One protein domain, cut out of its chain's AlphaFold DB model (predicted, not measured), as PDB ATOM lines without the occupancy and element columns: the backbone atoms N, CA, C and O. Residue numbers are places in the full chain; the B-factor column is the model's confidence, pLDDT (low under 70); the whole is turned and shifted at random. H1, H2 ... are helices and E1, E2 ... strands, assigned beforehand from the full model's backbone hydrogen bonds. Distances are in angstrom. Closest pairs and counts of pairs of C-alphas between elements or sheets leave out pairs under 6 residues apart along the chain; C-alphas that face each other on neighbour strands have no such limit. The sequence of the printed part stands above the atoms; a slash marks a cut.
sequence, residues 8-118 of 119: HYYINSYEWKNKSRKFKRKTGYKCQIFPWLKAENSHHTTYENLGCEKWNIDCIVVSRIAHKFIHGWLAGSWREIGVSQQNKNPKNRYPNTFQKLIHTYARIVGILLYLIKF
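AT A GLANCE: This is residues 8 to 118 of the 119 residues of an uncharacterized protein of Okeania sp. SIO1H6 (UniProt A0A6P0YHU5). A small hairpin of two short strands, E1 and E2, forms the core, and three helices pack round it: H2 near both strands, H3 mainly near E1, and the long H5 mainly near E2. The short helices H1 and H4 lie farthest from the core, and long loops fill much of the rest. The printed part has 111 residues, with five named helices and two named strands in the order H1 H2 E1 E2 H3 H4 H5; the sheet, in order E1 - E2, is antiparallel and the class is mostly helix. The whole is compact, with a radius of gyration of the C-alphas of 13.5 A and spans of 43 by 29 by 20 A.

IN THESE COORDINATES: H1, residues 8 to 12, begins at C-alpha 8 (12.094, -6.512, 9.666) and is 6.5 A long. H2 takes residues 14 to 26 and is 18.8 A long. E1, residues 41 to 44, is 9.7 A long, with C-alpha 41 at (6.934, 8.331, 11.846). E2, residues 59 to 62, is 9.6 A long. H3, residues 64 to 71, is 10.5 A long, and H4, residues 83 to 86, is 5.0 A long. H5, residues 97 to 116, is 29.1 A long and ends at C-alpha 116 (6.794, 23.615, 25.882).

HOW THE PARTS SIT: E1 and E2 form a hairpin with an angle of 145 degrees between their directions; N 43 and O 60 are 2.8 A apart and N 62 and O 41 are 2.9 A apart, both within hydrogen-bond range. The closest C-alphas of H2 and E1 are those of Ser 20 and Ser 42, 5.6 A apart. Those of E1 and H3 are Asn 41 and Arg 64, 6.7 A, and those of E2 and H5 are Ile 60 and Arg 107, 6.9 A. H2 and H5 are close but not clearly touching, nearest at C-alphas 26 and 114, 5.8 A, at a steep tilt of 67 degrees, the same way. H3 and H5 are close but not clearly touching, nearest at C-alphas 70 and 99, 6.5 A, at a shallow tilt of 33 degrees, only just short of steep, opposite ways. H1 is close to but not clearly touching H2, with C-alphas 10 and 16 at 6.5 A, and H4 likewise to H3, with C-alphas 71 and 83 at 7.6 A. H2 and H3 are apart, and so are H4 and H5. In H2, H3 and H5 every O i to N i+4 pair is within hydrogen-bond range; in H1 it is 0 of 1, with 1 of 2 O i to N i+3 pairs, and H4 is too short for an O i to N i+4 pair.

THE WHOLE: The two C-alphas farthest apart, those of Pro 90 and Phe 118, are 43.5 A apart. The printed part has no cut. The links H2 to E1, E1 to E2 and H3 to H4 are long. The mean pLDDT of the printed part is 95.3, and no printed residue is under 70.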
ATOM      1  N   HIS A   8      13.337  -6.502  10.429       90.25
ATOM      2  CA  HIS A   8      12.094  -6.512   9.666       90.25
ATOM      3  C   HIS A   8      10.917  -7.014  10.508       90.25
ATOM      4  O   HIS A   8       9.835  -6.431  10.477       90.25
ATOM      5  N   TYR A   9      11.131  -8.053  11.315       93.88
ATOM      6  CA  TYR A   9      10.111  -8.523  12.251       93.88
ATOM      7  C   TYR A   9       9.812  -7.468  13.324       93.88
ATOM      8  O   TYR A   9       8.658  -7.138  13.598       93.88
ATOM      9  N   TYR A  10      10.863  -6.881  13.892       94.50
ATOM     10  CA  TYR A  10      10.747  -5.913  14.970       94.50
ATOM     11  C   TYR A  10      10.009  -4.637  14.560       94.50
ATOM     12  O   TYR A  10       9.088  -4.221  15.262       94.50
ATOM     13  N   ILE A  11      10.340  -4.043  13.412       93.69
ATOM     14  CA  ILE A  11       9.712  -2.793  12.964       93.69
ATOM     15  C   ILE A  11       8.217  -2.971  12.641       93.69
ATOM     16  O   ILE A  11       7.444  -2.018  12.696       93.69
ATOM     17  N   ASN A  12       7.782  -4.201  12.357       94.94
ATOM     18  CA  ASN A  12       6.377  -4.537  12.128       94.94
ATOM     19  C   ASN A  12       5.633  -4.976  13.405       94.94
ATOM     20  O   ASN A  12       4.399  -5.068  13.404       94.94
ATOM     21  N   SER A  13       6.358  -5.203  14.501       96.12
ATOM     22  CA  SER A  13       5.822  -5.727  15.759       96.12
ATOM     23  C   SER A  13       4.919  -4.734  16.506       96.12
ATOM     24  O   SER A  13       4.987  -3.511  16.336       96.12
ATOM     25  N   TYR A  14       4.084  -5.267  17.403       97.19
ATOM     26  CA  TYR A  14       3.301  -4.459  18.342       97.19
ATOM     27  C   TYR A  14       4.193  -3.620  19.269       97.19
ATOM     28  O   TYR A  14       3.875  -2.463  19.562       97.19
ATOM     29  N   GLU A  15       5.329  -4.179  19.692       96.31
ATOM     30  CA  GLU A  15       6.284  -3.521  20.582       96.31
ATOM     31  C   GLU A  15       6.790  -2.206  19.978       96.31
ATOM     32  O   GLU A  15       6.651  -1.142  20.596       96.31
ATOM     33  N   TRP A  16       7.288  -2.253  18.738       97.06
ATOM     34  CA  TRP A  16       7.746  -1.057  18.036       97.06
ATOM     35  C   TRP A  16       6.612  -0.055  17.822       97.06
ATOM     36  O   TRP A  16       6.782   1.132  18.103       97.06
ATOM     37  N   LYS A  17       5.427  -0.506  17.391       97.25
ATOM     38  CA  LYS A  17       4.265   0.380  17.187       97.25
ATOM     39  C   LYS A  17       3.902   1.137  18.467       97.25
ATOM     40  O   LYS A  17       3.639   2.342  18.424       97.25
ATOM     41  N   ASN A  18       3.929   0.463  19.619       97.88
ATOM     42  CA  ASN A  18       3.675   1.094  20.911       97.88
ATOM     43  C   ASN A  18       4.796   2.074  21.300       97.88
ATOM     44  O   ASN A  18       4.516   3.199  21.722       97.88
ATOM     45  N   LYS A  19       6.065   1.690  21.111       97.69
ATOM     46  CA  LYS A  19       7.234   2.543  21.380       97.69
ATOM     47  C   LYS A  19       7.232   3.806  20.510       97.69
ATOM     48  O   LYS A  19       7.297   4.913  21.041       97.69
ATOM     49  N   SER A  20       7.024   3.663  19.202       97.75
ATOM     50  CA  SER A  20       6.881   4.775  18.257       97.75
ATOM     51  C   SER A  20       5.741   5.719  18.654       97.75
ATOM     52  O   SER A  20       5.904   6.943  18.645       97.75
ATOM     53  N   ARG A  21       4.589   5.182  19.082       98.19
ATOM     54  CA  ARG A  21       3.483   6.004  19.600       98.19
ATOM     55  C   ARG A  21       3.896   6.794  20.844       98.19
ATOM     56  O   ARG A  21       3.597   7.985  20.926       98.19
ATOM     57  N   LYS A  22       4.597   6.169  21.798       98.00
ATOM     58  CA  LYS A  22       5.116   6.851  22.997       98.00
ATOM     59  C   LYS A  22       6.082   7.979  22.628       98.00
ATOM     60  O   LYS A  22       5.952   9.065  23.179       98.00
ATOM     61  N   PHE A  23       6.981   7.760  21.668       98.19
ATOM     62  CA  PHE A  23       7.909   8.791  21.186       98.19
ATOM     63  C   PHE A  23       7.161   9.973  20.568       98.19
ATOM     64  O   PHE A  23       7.403  11.115  20.944       98.19
ATOM     65  N   LYS A  24       6.173   9.716  19.701       98.06
ATOM     66  CA  LYS A  24       5.359  10.785  19.094       98.06
ATOM     67  C   LYS A  24       4.585  11.596  20.136       98.06
ATOM     68  O   LYS A  24       4.493  12.815  20.027       98.06
ATOM     69  N   ARG A  25       4.090  10.957  21.203       97.19
ATOM     70  CA  ARG A  25       3.424  11.655  22.321       97.19
ATOM     71  C   ARG A  25       4.347  12.609  23.085       97.19
ATOM     72  O   ARG A  25       3.830  13.550  23.695       97.19
ATOM     73  N   LYS A  26       5.668  12.381  23.094       96.75
ATOM     74  CA  LYS A  26       6.634  13.250  23.790       96.75
ATOM     75  C   LYS A  26       6.699  14.642  23.161       96.75
ATOM     76  O   LYS A  26       6.750  15.609  23.902       96.75
ATOM     77  N   THR A  27       6.562  14.752  21.842       96.38
ATOM     78  CA  THR A  27       6.563  16.039  21.123       96.38
ATOM     79  C   THR A  27       5.160  16.572  20.816       96.38
ATOM     80  O   THR A  27       4.999  17.447  19.970       96.38
ATOM     81  N   GLY A  28       4.113  16.001  21.427       96.38
ATOM     82  CA  GLY A  28       2.727  16.357  21.097       96.38
ATOM     83  C   GLY A  28       2.360  16.061  19.638       96.38
ATOM     84  O   GLY A  28       1.564  16.781  19.053       96.38
ATOM     85  N   TYR A  29       2.957  15.023  19.040       97.50
ATOM     86  CA  TYR A  29       2.819  14.685  17.619       97.50
ATOM     87  C   TYR A  29       3.290  15.789  16.659       97.50
ATOM     88  O   TYR A  29       2.872  15.800  15.505       97.50
ATOM     89  N   LYS A  30       4.186  16.686  17.088       98.12
ATOM     90  CA  LYS A  30       4.855  17.655  16.208       98.12
ATOM     91  C   LYS A  30       6.169  17.089  15.673       98.12
ATOM     92  O   LYS A  30       6.882  16.374  16.384       98.12
ATOM     93  N   CYS A  31       6.466  17.366  14.406       98.56
ATOM     94  CA  CYS A  31       7.684  16.914  13.740       98.56
ATOM     95  C   CYS A  31       8.914  17.662  14.270       98.56
ATOM     96  O   CYS A  31       8.920  18.880  14.381       98.56
ATOM     97  N   GLN A  32       9.992  16.926  14.546       98.56
ATOM     98  CA  GLN A  32      11.226  17.494  15.092       98.56
ATOM     99  C   GLN A  32      12.093  18.237  14.063       98.56
ATOM    100  O   GLN A  32      13.057  18.878  14.446       98.56
ATOM    101  N   ILE A  33      11.777  18.168  12.767       98.06
ATOM    102  CA  ILE A  33      12.489  18.924  11.717       98.06
ATOM    103  C   ILE A  33      11.659  20.133  11.277       98.06
ATOM    104  O   ILE A  33      12.177  21.240  11.164       98.06
ATOM    105  N   PHE A  34      10.355  19.925  11.094       97.81
ATOM    106  CA  PHE A  34       9.389  20.947  10.702       97.81
ATOM    107  C   PHE A  34       8.266  21.002  11.755       97.81
ATOM    108  O   PHE A  34       7.260  20.313  11.584       97.81
ATOM    109  N   PRO A  35       8.414  21.765  12.856       97.00
ATOM    110  CA  PRO A  35       7.488  21.752  14.002       97.00
ATOM    111  C   PRO A  35       6.014  22.027  13.695       97.00
ATOM    112  O   PRO A  35       5.141  21.630  14.467       97.00
ATOM    113  N   TRP A  36       5.736  22.685  12.573       96.19
ATOM    114  CA  TRP A  36       4.388  22.959  12.072       96.19
ATOM    115  C   TRP A  36       3.721  21.751  11.396       96.19
ATOM    116  O   TRP A  36       2.522  21.779  11.138       96.19
ATOM    117  N   LEU A  37       4.463  20.677  11.111       98.00
ATOM    118  CA  LEU A  37       3.928  19.447  10.529       98.00
ATOM    119  C   LEU A  37       3.665  18.379  11.595       98.00
ATOM    120  O   LEU A  37       4.391  18.245  12.585       98.00
ATOM    121  N   LYS A  38       2.667  17.534  11.328       98.00
ATOM    122  CA  LYS A  38       2.356  16.363  12.153       98.00
ATOM    123  C   LYS A  38       3.449  15.297  12.032       98.00
ATOM    124  O   LYS A  38       3.858  14.925  10.934       98.00
ATOM    125  N   ALA A  39       3.904  14.776  13.167       98.12
ATOM    126  CA  ALA A  39       4.787  13.623  13.241       98.12
ATOM    127  C   ALA A  39       3.995  12.327  13.041       98.12
ATOM    128  O   ALA A  39       3.134  11.960  13.845       98.12
ATOM    129  N   GLU A  40       4.336  11.606  11.981       97.44
ATOM    130  CA  GLU A  40       3.688  10.353  11.591       97.44
ATOM    131  C   GLU A  40       4.601   9.159  11.871       97.44
ATOM    132  O   GLU A  40       4.127   8.103  12.303       97.44
ATOM    133  N   ASN A  41       5.915   9.367  11.760       96.62
ATOM    134  CA  ASN A  41       6.934   8.331  11.846       96.62
ATOM    135  C   ASN A  41       7.898   8.567  13.014       96.62
ATOM    136  O   ASN A  41       8.126   9.696  13.453       96.62
ATOM    137  N   SER A  42       8.488   7.476  13.495       97.69
ATOM    138  CA  SER A  42       9.705   7.509  14.306       97.69
ATOM    139  C   SER A  42      10.869   7.109  13.413       97.69
ATOM    140  O   SER A  42      10.831   6.050  12.797       97.69
ATOM    141  N   HIS A  43      11.864   7.978  13.333       97.56
ATOM    142  CA  HIS A  43      13.031   7.870  12.474       97.56
ATOM    143  C   HIS A  43      14.254   7.491  13.305       97.56
ATOM    144  O   HIS A  43      14.633   8.231  14.218       97.56
ATOM    145  N   HIS A  44      14.874   6.356  12.987       97.50
ATOM    146  CA  HIS A  44      16.116   5.900  13.612       97.50
ATOM    147  C   HIS A  44      17.305   6.734  13.122       97.50
ATOM    148  O   HIS A  44      17.668   6.713  11.948       97.50
ATOM    149  N   THR A  45      17.949   7.456  14.031       96.88
ATOM    150  CA  THR A  45      19.227   8.152  13.793       96.88
ATOM    151  C   THR A  45      20.430   7.214  13.928       96.88
ATOM    152  O   THR A  45      21.454   7.430  13.286       96.88
ATOM    153  N   THR A  46      20.273   6.136  14.701       94.12
ATOM    154  CA  THR A  46      21.188   4.991  14.807       94.12
ATOM    155  C   THR A  46      20.372   3.703  14.971       94.12
ATOM    156  O   THR A  46      19.203   3.744  15.365       94.12
ATOM    157  N   TYR A  47      20.981   2.562  14.651       91.25
ATOM    158  CA  TYR A  47      20.389   1.222  14.774       91.25
ATOM    159  C   TYR A  47      21.100   0.355  15.828       91.25
ATOM    160  O   TYR A  47      20.807  -0.833  15.937       91.25
ATOM    161  N   GLU A  48      22.029   0.931  16.597       90.88
ATOM    162  CA  GLU A  48      22.871   0.212  17.569       90.88
ATOM    163  C   GLU A  48      22.067  -0.398  18.726       90.88
ATOM    164  O   GLU A  48      22.376  -1.498  19.172       90.88
ATOM    165  N   ASN A  49      21.000   0.276  19.168       92.31
ATOM    166  CA  ASN A  49      20.194  -0.116  20.330       92.31
ATOM    167  C   ASN A  49      18.812  -0.665  19.944       92.31
ATOM    168  O   ASN A  49      17.819  -0.386  20.619       92.31
ATOM    169  N   LEU A  50      18.713  -1.407  18.836       91.81
ATOM    170  CA  LEU A  50      17.430  -1.929  18.354       91.81
ATOM    171  C   LEU A  50      16.704  -2.727  19.456       91.81
ATOM    172  O   LEU A  50      17.309  -3.555  20.133       91.81
ATOM    173  N   GLY A  51      15.410  -2.466  19.662       92.50
ATOM    174  CA  GLY A  51      14.624  -3.057  20.757       92.50
ATOM    175  C   GLY A  51      14.746  -2.331  22.104       92.50
ATOM    176  O   GLY A  51      13.843  -2.419  22.936       92.50
ATOM    177  N   CYS A  52      15.779  -1.518  22.311       94.81
ATOM    178  CA  CYS A  52      15.983  -0.721  23.525       94.81
ATOM    179  C   CYS A  52      16.195   0.772  23.223       94.81
ATOM    180  O   CYS A  52      16.820   1.485  24.006       94.81
ATOM    181  N   GLU A  53      15.668   1.249  22.096       96.44
ATOM    182  CA  GLU A  53      15.862   2.614  21.616       96.44
ATOM    183  C   GLU A  53      15.315   3.644  22.601       96.44
ATOM    184  O   GLU A  53      14.231   3.485  23.175       96.44
ATOM    185  N   LYS A  54      16.032   4.759  22.720       97.25
ATOM    186  CA  LYS A  54      15.638   5.920  23.508       97.25
ATOM    187  C   LYS A  54      15.162   7.044  22.594       97.25
ATOM    188  O   LYS A  54      15.781   7.375  21.577       97.25
ATOM    189  N   TRP A  55      14.047   7.663  22.986       97.75
ATOM    190  CA  TRP A  55      13.560   8.876  22.332       97.75
ATOM    191  C   TRP A  55      14.615   9.980  22.419       97.75
ATOM    192  O   TRP A  55      15.246  10.163  23.456       97.75
ATOM    193  N   ASN A  56      14.770  10.716  21.323       97.12
ATOM    194  CA  ASN A  56      15.686  11.836  21.157       97.12
ATOM    195  C   ASN A  56      17.187  11.501  21.218       97.12
ATOM    196  O   ASN A  56      18.013  12.407  21.150       97.12
ATOM    197  N   ILE A  57      17.548  10.219  21.304       96.44
ATOM    198  CA  ILE A  57      18.934   9.739  21.228       96.44
ATOM    199  C   ILE A  57      19.062   8.853  19.995       96.44
ATOM    200  O   ILE A  57      19.682   9.262  19.014       96.44
ATOM    201  N   ASP A  58      18.388   7.699  20.023       97.56
ATOM    202  CA  ASP A  58      18.397   6.720  18.938       97.56
ATOM    203  C   ASP A  58      17.339   7.051  17.885       97.56
ATOM    204  O   ASP A  58      17.576   6.881  16.691       97.56
ATOM    205  N   CYS A  59      16.194   7.593  18.315       98.00
ATOM    206  CA  CYS A  59      15.057   7.903  17.449       98.00
ATOM    207  C   CYS A  59      14.560   9.340  17.621       98.00
ATOM    208  O   CYS A  59      14.322   9.793  18.740       98.00
ATOM    209  N   ILE A  60      14.279  10.007  16.506       98.44
ATOM    210  CA  ILE A  60      13.524  11.269  16.449       98.44
ATOM    211  C   ILE A  60      12.138  11.009  15.849       98.44
ATOM    212  O   ILE A  60      11.910   9.972  15.230       98.44
ATOM    213  N   VAL A  61      11.183  11.918  16.019       98.44
ATOM    214  CA  VAL A  61       9.852  11.811  15.406       98.44
ATOM    215  C   VAL A  61       9.660  12.855  14.322       98.44
ATOM    216  O   VAL A  61       9.956  14.037  14.496       98.44
ATOM    217  N   VAL A  62       9.185  12.408  13.167       98.44
ATOM    218  CA  VAL A  62       9.188  13.202  11.940       98.44
ATOM    219  C   VAL A  62       7.886  13.032  11.167       98.44
ATOM    220  O   VAL A  62       7.187  12.024  11.293       98.44
ATOM    221  N   SER A  63       7.538  14.041  10.373       98.38
ATOM    222  CA  SER A  63       6.484  13.925   9.366       98.38
ATOM    223  C   SER A  63       6.946  13.019   8.223       98.38
ATOM    224  O   SER A  63       8.147  12.794   8.042       98.38
ATOM    225  N   ARG A  64       6.013  12.526   7.403       96.75
ATOM    226  CA  ARG A  64       6.358  11.807   6.169       96.75
ATOM    227  C   ARG A  64       7.244  12.633   5.231       96.75
ATOM    228  O   ARG A  64       8.167  12.089   4.635       96.75
ATOM    229  N   ILE A  65       7.013  13.946   5.147       96.69
ATOM    230  CA  ILE A  65       7.824  14.860   4.328       96.69
ATOM    231  C   ILE A  65       9.264  14.910   4.848       96.69
ATOM    232  O   ILE A  65      10.203  14.723   4.077       96.69
ATOM    233  N   ALA A  66       9.446  15.096   6.157       97.56
ATOM    234  CA  ALA A  66      10.767  15.110   6.777       97.56
ATOM    235  C   ALA A  66      11.491  13.756   6.658       97.56
ATOM    236  O   ALA A  66      12.700  13.723   6.442       97.56
ATOM    237  N   HIS A  67      10.764  12.639   6.733       96.81
ATOM    238  CA  HIS A  67      11.340  11.309   6.516       96.81
ATOM    239  C   HIS A  67      11.880  11.150   5.087       96.81
ATOM    240  O   HIS A  67      13.045  10.800   4.894       96.81
ATOM    241  N   LYS A  68      11.073  11.520   4.080       95.81
ATOM    242  CA  LYS A  68      11.483  11.526   2.667       95.81
ATOM    243  C   LYS A  68      12.647  12.483   2.408       95.81
ATOM    244  O   LYS A  68      13.513  12.188   1.592       95.81
ATOM    245  N   PHE A  69      12.695  13.617   3.098       96.12
ATOM    246  CA  PHE A  69      13.812  14.557   3.018       96.12
ATOM    247  C   PHE A  69      15.131  13.924   3.493       96.12
ATOM    248  O   PHE A  69      16.135  14.002   2.787       96.12
ATOM    249  N   ILE A  70      15.117  13.226   4.637       95.94
ATOM    250  CA  ILE A  70      16.303  12.548   5.186       95.94
ATOM    251  C   ILE A  70      16.766  11.384   4.299       95.94
ATOM    252  O   ILE A  70      17.962  11.256   4.029       95.94
ATOM    253  N   HIS A  71      15.835  10.525   3.874       95.62
ATOM    254  CA  HIS A  71      16.140   9.296   3.130       95.62
ATOM    255  C   HIS A  71      16.141   9.456   1.610       95.62
ATOM    256  O   HIS A  71      16.525   8.533   0.902       95.62
ATOM    257  N   GLY A  72      15.713  10.598   1.089       93.25
ATOM    258  CA  GLY A  72      15.844  10.957  -0.315       93.25
ATOM    259  C   GLY A  72      16.951  11.978  -0.482       93.25
ATOM    260  O   GLY A  72      18.099  11.625  -0.756       93.25
ATOM    261  N   TRP A  73      16.605  13.249  -0.293       92.69
ATOM    262  CA  TRP A  73      17.466  14.361  -0.681       92.69
ATOM    263  C   TRP A  73      18.825  14.334   0.025       92.69
ATOM    264  O   TRP A  73      19.856  14.340  -0.645       92.69
ATOM    265  N   LEU A  74      18.849  14.183   1.356       93.25
ATOM    266  CA  LEU A  74      20.117  14.109   2.099       93.25
ATOM    267  C   LEU A  74      20.900  12.820   1.830       93.25
ATOM    268  O   LEU A  74      22.103  12.773   2.073       93.25
ATOM    269  N   ALA A  75      20.239  11.776   1.332       92.06
ATOM    270  CA  ALA A  75      20.879  10.536   0.912       92.06
ATOM    271  C   ALA A  75      21.426  10.612  -0.530       92.06
ATOM    272  O   ALA A  75      22.001   9.636  -1.013       92.06
ATOM    273  N   GLY A  76      21.284  11.756  -1.215       89.56
ATOM    274  CA  GLY A  76      21.724  11.949  -2.598       89.56
ATOM    275  C   GLY A  76      20.794  11.307  -3.630       89.56
ATOM    276  O   GLY A  76      21.243  10.933  -4.710       89.56
ATOM    277  N   SER A  77      19.511  11.139  -3.299       89.00
ATOM    278  CA  SER A  77      18.512  10.511  -4.166       89.00
ATOM    279  C   SER A  77      17.242  11.358  -4.265       89.00
ATOM    280  O   SER A  77      16.734  11.891  -3.284       89.00
ATOM    281  N   TRP A  78      16.652  11.437  -5.457       81.94
ATOM    282  CA  TRP A  78      15.341  12.075  -5.655       81.94
ATOM    283  C   TRP A  78      14.182  11.253  -5.069       81.94
ATOM    284  O   TRP A  78      13.082  11.761  -4.843       81.94
ATOM    285  N   ARG A  79      14.426   9.960  -4.825       87.81
ATOM    286  CA  ARG A  79      13.481   9.015  -4.227       87.81
ATOM    287  C   ARG A  79      13.954   8.603  -2.842       87.81
ATOM    288  O   ARG A  79      15.150   8.568  -2.579       87.81
ATOM    289  N   GLU A  80      13.009   8.260  -1.981       88.56
ATOM    290  CA  GLU A  80      13.315   7.690  -0.674       88.56
ATOM    291  C   GLU A  80      14.037   6.349  -0.853       88.56
ATOM    292  O   GLU A  80      13.532   5.463  -1.543       88.56
ATOM    293  N   ILE A  81      15.225   6.218  -0.263       92.81
ATOM    294  CA  ILE A  81      16.003   4.981  -0.259       92.81
ATOM    295  C   ILE A  81      16.195   4.489   1.172       92.81
ATOM    296  O   ILE A  81      16.410   5.263   2.104       92.81
ATOM    297  N   GLY A  82      16.137   3.172   1.353       91.81
ATOM    298  CA  GLY A  82      16.416   2.566   2.649       91.81
ATOM    299  C   GLY A  82      17.890   2.706   3.036       91.81
ATOM    300  O   GLY A  82      18.775   2.731   2.180       91.81
ATOM    301  N   VAL A  83      18.175   2.695   4.339       92.31
ATOM    302  CA  VAL A  83      19.546   2.768   4.880       92.31
ATOM    303  C   VAL A  83      20.457   1.672   4.327       92.31
ATOM    304  O   VAL A  83      21.604   1.941   3.976       92.31
ATOM    305  N   SER A  84      19.945   0.447   4.177       92.25
ATOM    306  CA  SER A  84      20.706  -0.656   3.572       92.25
ATOM    307  C   SER A  84      21.123  -0.346   2.130       92.25
ATOM    308  O   SER A  84      22.255  -0.636   1.750       92.25
ATOM    309  N   GLN A  85      20.248   0.289   1.345       93.62
ATOM    310  CA  GLN A  85      20.556   0.695  -0.024       93.62
ATOM    311  C   GLN A  85      21.559   1.849  -0.051       93.62
ATOM    312  O   GLN A  85      22.523   1.774  -0.808       93.62
ATOM    313  N   GLN A  86      21.380   2.871   0.794       94.69
ATOM    314  CA  GLN A  86      22.334   3.978   0.920       94.69
ATOM    315  C   GLN A  86      23.740   3.457   1.272       94.69
ATOM    316  O   GLN A  86      24.727   3.842   0.646       94.69
ATOM    317  N   ASN A  87      23.830   2.508   2.207       94.81
ATOM    318  CA  ASN A  87      25.097   1.946   2.678       94.81
ATOM    319  C   ASN A  87      25.849   1.097   1.643       94.81
ATOM    320  O   ASN A  87      27.026   0.808   1.863       94.81
ATOM    321  N   LYS A  88      25.226   0.736   0.509       94.69
ATOM    322  CA  LYS A  88      25.941   0.122  -0.625       94.69
ATOM    323  C   LYS A  88      26.965   1.077  -1.240       94.69
ATOM    324  O   LYS A  88      27.938   0.614  -1.825       94.69
ATOM    325  N   ASN A  89      26.775   2.391  -1.096       92.31
ATOM    326  CA  ASN A  89      27.765   3.383  -1.494       92.31
ATOM    327  C   ASN A  89      28.697   3.706  -0.309       92.31
ATOM    328  O   ASN A  89      28.289   4.417   0.617       92.31
ATOM    329  N   PRO A  90      29.966   3.256  -0.321       91.50
ATOM    330  CA  PRO A  90      30.882   3.480   0.794       91.50
ATOM    331  C   PRO A  90      31.203   4.962   1.026       91.50
ATOM    332  O   PRO A  90      31.522   5.329   2.152       91.50
ATOM    333  N   LYS A  91      31.074   5.816   0.000       92.25
ATOM    334  CA  LYS A  91      31.331   7.260   0.103       92.25
ATOM    335  C   LYS A  91      30.179   8.038   0.746       92.25
ATOM    336  O   LYS A  91      30.350   9.207   1.063       92.25
ATOM    337  N   ASN A  92      29.010   7.418   0.925       93.00
ATOM    338  CA  ASN A  92      27.810   8.094   1.420       93.00
ATOM    339  C   ASN A  92      27.006   7.230   2.408       93.00
ATOM    340  O   ASN A  92      25.780   7.146   2.324       93.00
ATOM    341  N   ARG A  93      27.690   6.558   3.341       95.06
ATOM    342  CA  ARG A  93      27.024   5.726   4.355       95.06
ATOM    343  C   ARG A  93      26.149   6.561   5.285       95.06
ATOM    344  O   ARG A  93      26.482   7.691   5.632       95.06
ATOM    345  N   TYR A  94      25.048   5.967   5.711       95.12
ATOM    346  CA  TYR A  94      24.133   6.535   6.681       95.12
ATOM    347  C   TYR A  94      24.657   6.378   8.126       95.12
ATOM    348  O   TYR A  94      25.129   5.294   8.475       95.12
ATOM    349  N   PRO A  95      24.477   7.387   8.996       96.38
ATOM    350  CA  PRO A  95      24.141   8.758   8.633       96.38
ATOM    351  C   PRO A  95      25.382   9.485   8.087       96.38
ATOM    352  O   PRO A  95      26.449   9.456   8.705       96.38
ATOM    353  N   ASN A  96      25.238  10.173   6.953       96.25
ATOM    354  CA  ASN A  96      26.288  11.045   6.421       96.25
ATOM    355  C   ASN A  96      26.343  12.382   7.188       96.25
ATOM    356  O   ASN A  96      25.539  12.628   8.089       96.25
ATOM    357  N   THR A  97      27.282  13.265   6.839       96.19
ATOM    358  CA  THR A  97      27.479  14.552   7.531       96.19
ATOM    359  C   THR A  97      26.209  15.407   7.579       96.19
ATOM    360  O   THR A  97      25.831  15.871   8.653       96.19
ATOM    361  N   PHE A  98      25.497  15.569   6.462       96.25
ATOM    362  CA  PHE A  98      24.266  16.365   6.426       96.25
ATOM    363  C   PHE A  98      23.132  15.719   7.226       96.25
ATOM    364  O   PHE A  98      22.412  16.405   7.952       96.25
ATOM    365  N   GLN A  99      23.000  14.393   7.161       97.50
ATOM    366  CA  GLN A  99      22.029  13.652   7.966       97.50
ATOM    367  C   GLN A  99      22.330  13.806   9.464       97.50
ATOM    368  O   GLN A  99      21.409  14.074  10.228       97.50
ATOM    369  N   LYS A 100      23.603  13.739   9.882       97.69
ATOM    370  CA  LYS A 100      24.022  13.984  11.275       97.69
ATOM    371  C   LYS A 100      23.665  15.392  11.746       97.69
ATOM    372  O   LYS A 100      23.131  15.537  12.842       97.69
ATOM    373  N   LEU A 101      23.912  16.416  10.926       97.88
ATOM    374  CA  LEU A 101      23.545  17.801  11.246       97.88
ATOM    375  C   LEU A 101      22.033  17.941  11.460       97.88
ATOM    376  O   LEU A 101      21.597  18.484  12.475       97.88
ATOM    377  N   ILE A 102      21.235  17.378  10.552       98.00
ATOM    378  CA  ILE A 102      19.773  17.393  10.661       98.00
ATOM    379  C   ILE A 102      19.283  16.579  11.863       98.00
ATOM    380  O   ILE A 102      18.339  16.998  12.531       98.00
ATOM    381  N   HIS A 103      19.925  15.456  12.198       98.25
ATOM    382  CA  HIS A 103      19.610  14.699  13.413       98.25
ATOM    383  C   HIS A 103      19.887  15.522  14.669       98.25
ATOM    384  O   HIS A 103      19.037  15.565  15.552       98.25
ATOM    385  N   THR A 104      21.028  16.207  14.750       98.19
ATOM    386  CA  THR A 104      21.365  17.077  15.887       98.19
ATOM    387  C   THR A 104      20.369  18.224  16.031       98.19
ATOM    388  O   THR A 104      19.823  18.416  17.117       98.19
ATOM    389  N   TYR A 105      20.054  18.925  14.938       98.25
ATOM    390  CA  TYR A 105      19.012  19.956  14.928       98.25
ATOM    391  C   TYR A 105      17.666  19.402  15.419       98.25
ATOM    392  O   TYR A 105      17.051  19.962  16.328       98.25
ATOM    393  N   ALA A 106      17.247  18.246  14.897       98.38
ATOM    394  CA  ALA A 106      15.996  17.619  15.298       98.38
ATOM    395  C   ALA A 106      15.964  17.264  16.791       98.38
ATOM    396  O   ALA A 106      14.917  17.381  17.432       98.38
ATOM    397  N   ARG A 107      17.098  16.862  17.374       98.44
ATOM    398  CA  ARG A 107      17.193  16.586  18.814       98.44
ATOM    399  C   ARG A 107      16.975  17.839  19.656       98.44
ATOM    400  O   ARG A 107      16.228  17.770  20.631       98.44
ATOM    401  N   ILE A 108      17.565  18.967  19.261       98.25
ATOM    402  CA  ILE A 108      17.390  20.262  19.938       98.25
ATOM    403  C   ILE A 108      15.915  20.676  19.897       98.25
ATOM    404  O   ILE A 108      15.307  20.919  20.937       98.25
ATOM    405  N   VAL A 109      15.304  20.651  18.710       98.00
ATOM    406  CA  VAL A 109      13.871  20.939  18.537       98.00
ATOM    407  C   VAL A 109      13.002  19.984  19.360       98.00
ATOM    408  O   VAL A 109      12.015  20.402  19.957       98.00
ATOM    409  N   GLY A 110      13.372  18.704  19.442       97.56
ATOM    410  CA  GLY A 110      12.683  17.711  20.267       97.56
ATOM    411  C   GLY A 110      12.646  18.063  21.750       97.56
ATOM    412  O   GLY A 110      11.599  17.907  22.377       97.56
ATOM    413  N   ILE A 111      13.759  18.566  22.292       97.62
ATOM    414  CA  ILE A 111      13.837  19.043  23.681       97.62
ATOM    415  C   ILE A 111      12.911  20.244  23.864       97.62
ATOM    416  O   ILE A 111      12.084  20.230  24.771       97.62
ATOM    417  N   LEU A 112      12.982  21.235  22.970       97.31
ATOM    418  CA  LEU A 112      12.128  22.425  23.036       97.31
ATOM    419  C   LEU A 112      10.637  22.057  23.000       97.31
ATOM    420  O   LEU A 112       9.871  22.483  23.858       97.31
ATOM    421  N   LEU A 113      10.232  21.198  22.059       96.81
ATOM    422  CA  LEU A 113       8.851  20.717  21.946       96.81
ATOM    423  C   LEU A 113       8.392  19.942  23.185       96.81
ATOM    424  O   LEU A 113       7.221  20.022  23.554       96.81
ATOM    425  N   TYR A 114       9.288  19.175  23.806       96.25
ATOM    426  CA  TYR A 114       8.980  18.447  25.031       96.25
ATOM    427  C   TYR A 114       8.777  19.388  26.215       96.25
ATOM    428  O   TYR A 114       7.822  19.192  26.957       96.25
ATOM    429  N   LEU A 115       9.623  20.409  26.367       95.44
ATOM    430  CA  LEU A 115       9.530  21.383  27.458       95.44
ATOM    431  C   LEU A 115       8.281  22.264  27.340       95.44
ATOM    432  O   LEU A 115       7.554  22.409  28.316       95.44
ATOM    433  N   ILE A 116       7.975  22.767  26.137       91.50
ATOM    434  CA  ILE A 116       6.794  23.615  25.882       91.50
ATOM    435  C   ILE A 116       5.484  22.891  26.215       91.50
ATOM    436  O   ILE A 116       4.496  23.522  26.548       91.50
ATOM    437  N   LYS A 117       5.455  21.555  26.157       81.06
ATOM    438  CA  LYS A 117       4.257  20.773  26.487       81.06
ATOM    439  C   LYS A 117       3.832  20.889  27.964       81.06
ATOM    440  O   LYS A 117       2.712  20.506  28.288       81.06
ATOM    441  N   PHE A 118       4.728  21.327  28.845       72.25
ATOM    442  CA  PHE A 118       4.482  21.450  30.285       72.25
ATOM    443  C   PHE A 118       4.282  22.900  30.746       72.25
ATOM    444  O   PHE A 118       4.226  23.135  31.949       72.25
TER     445      PHE A 118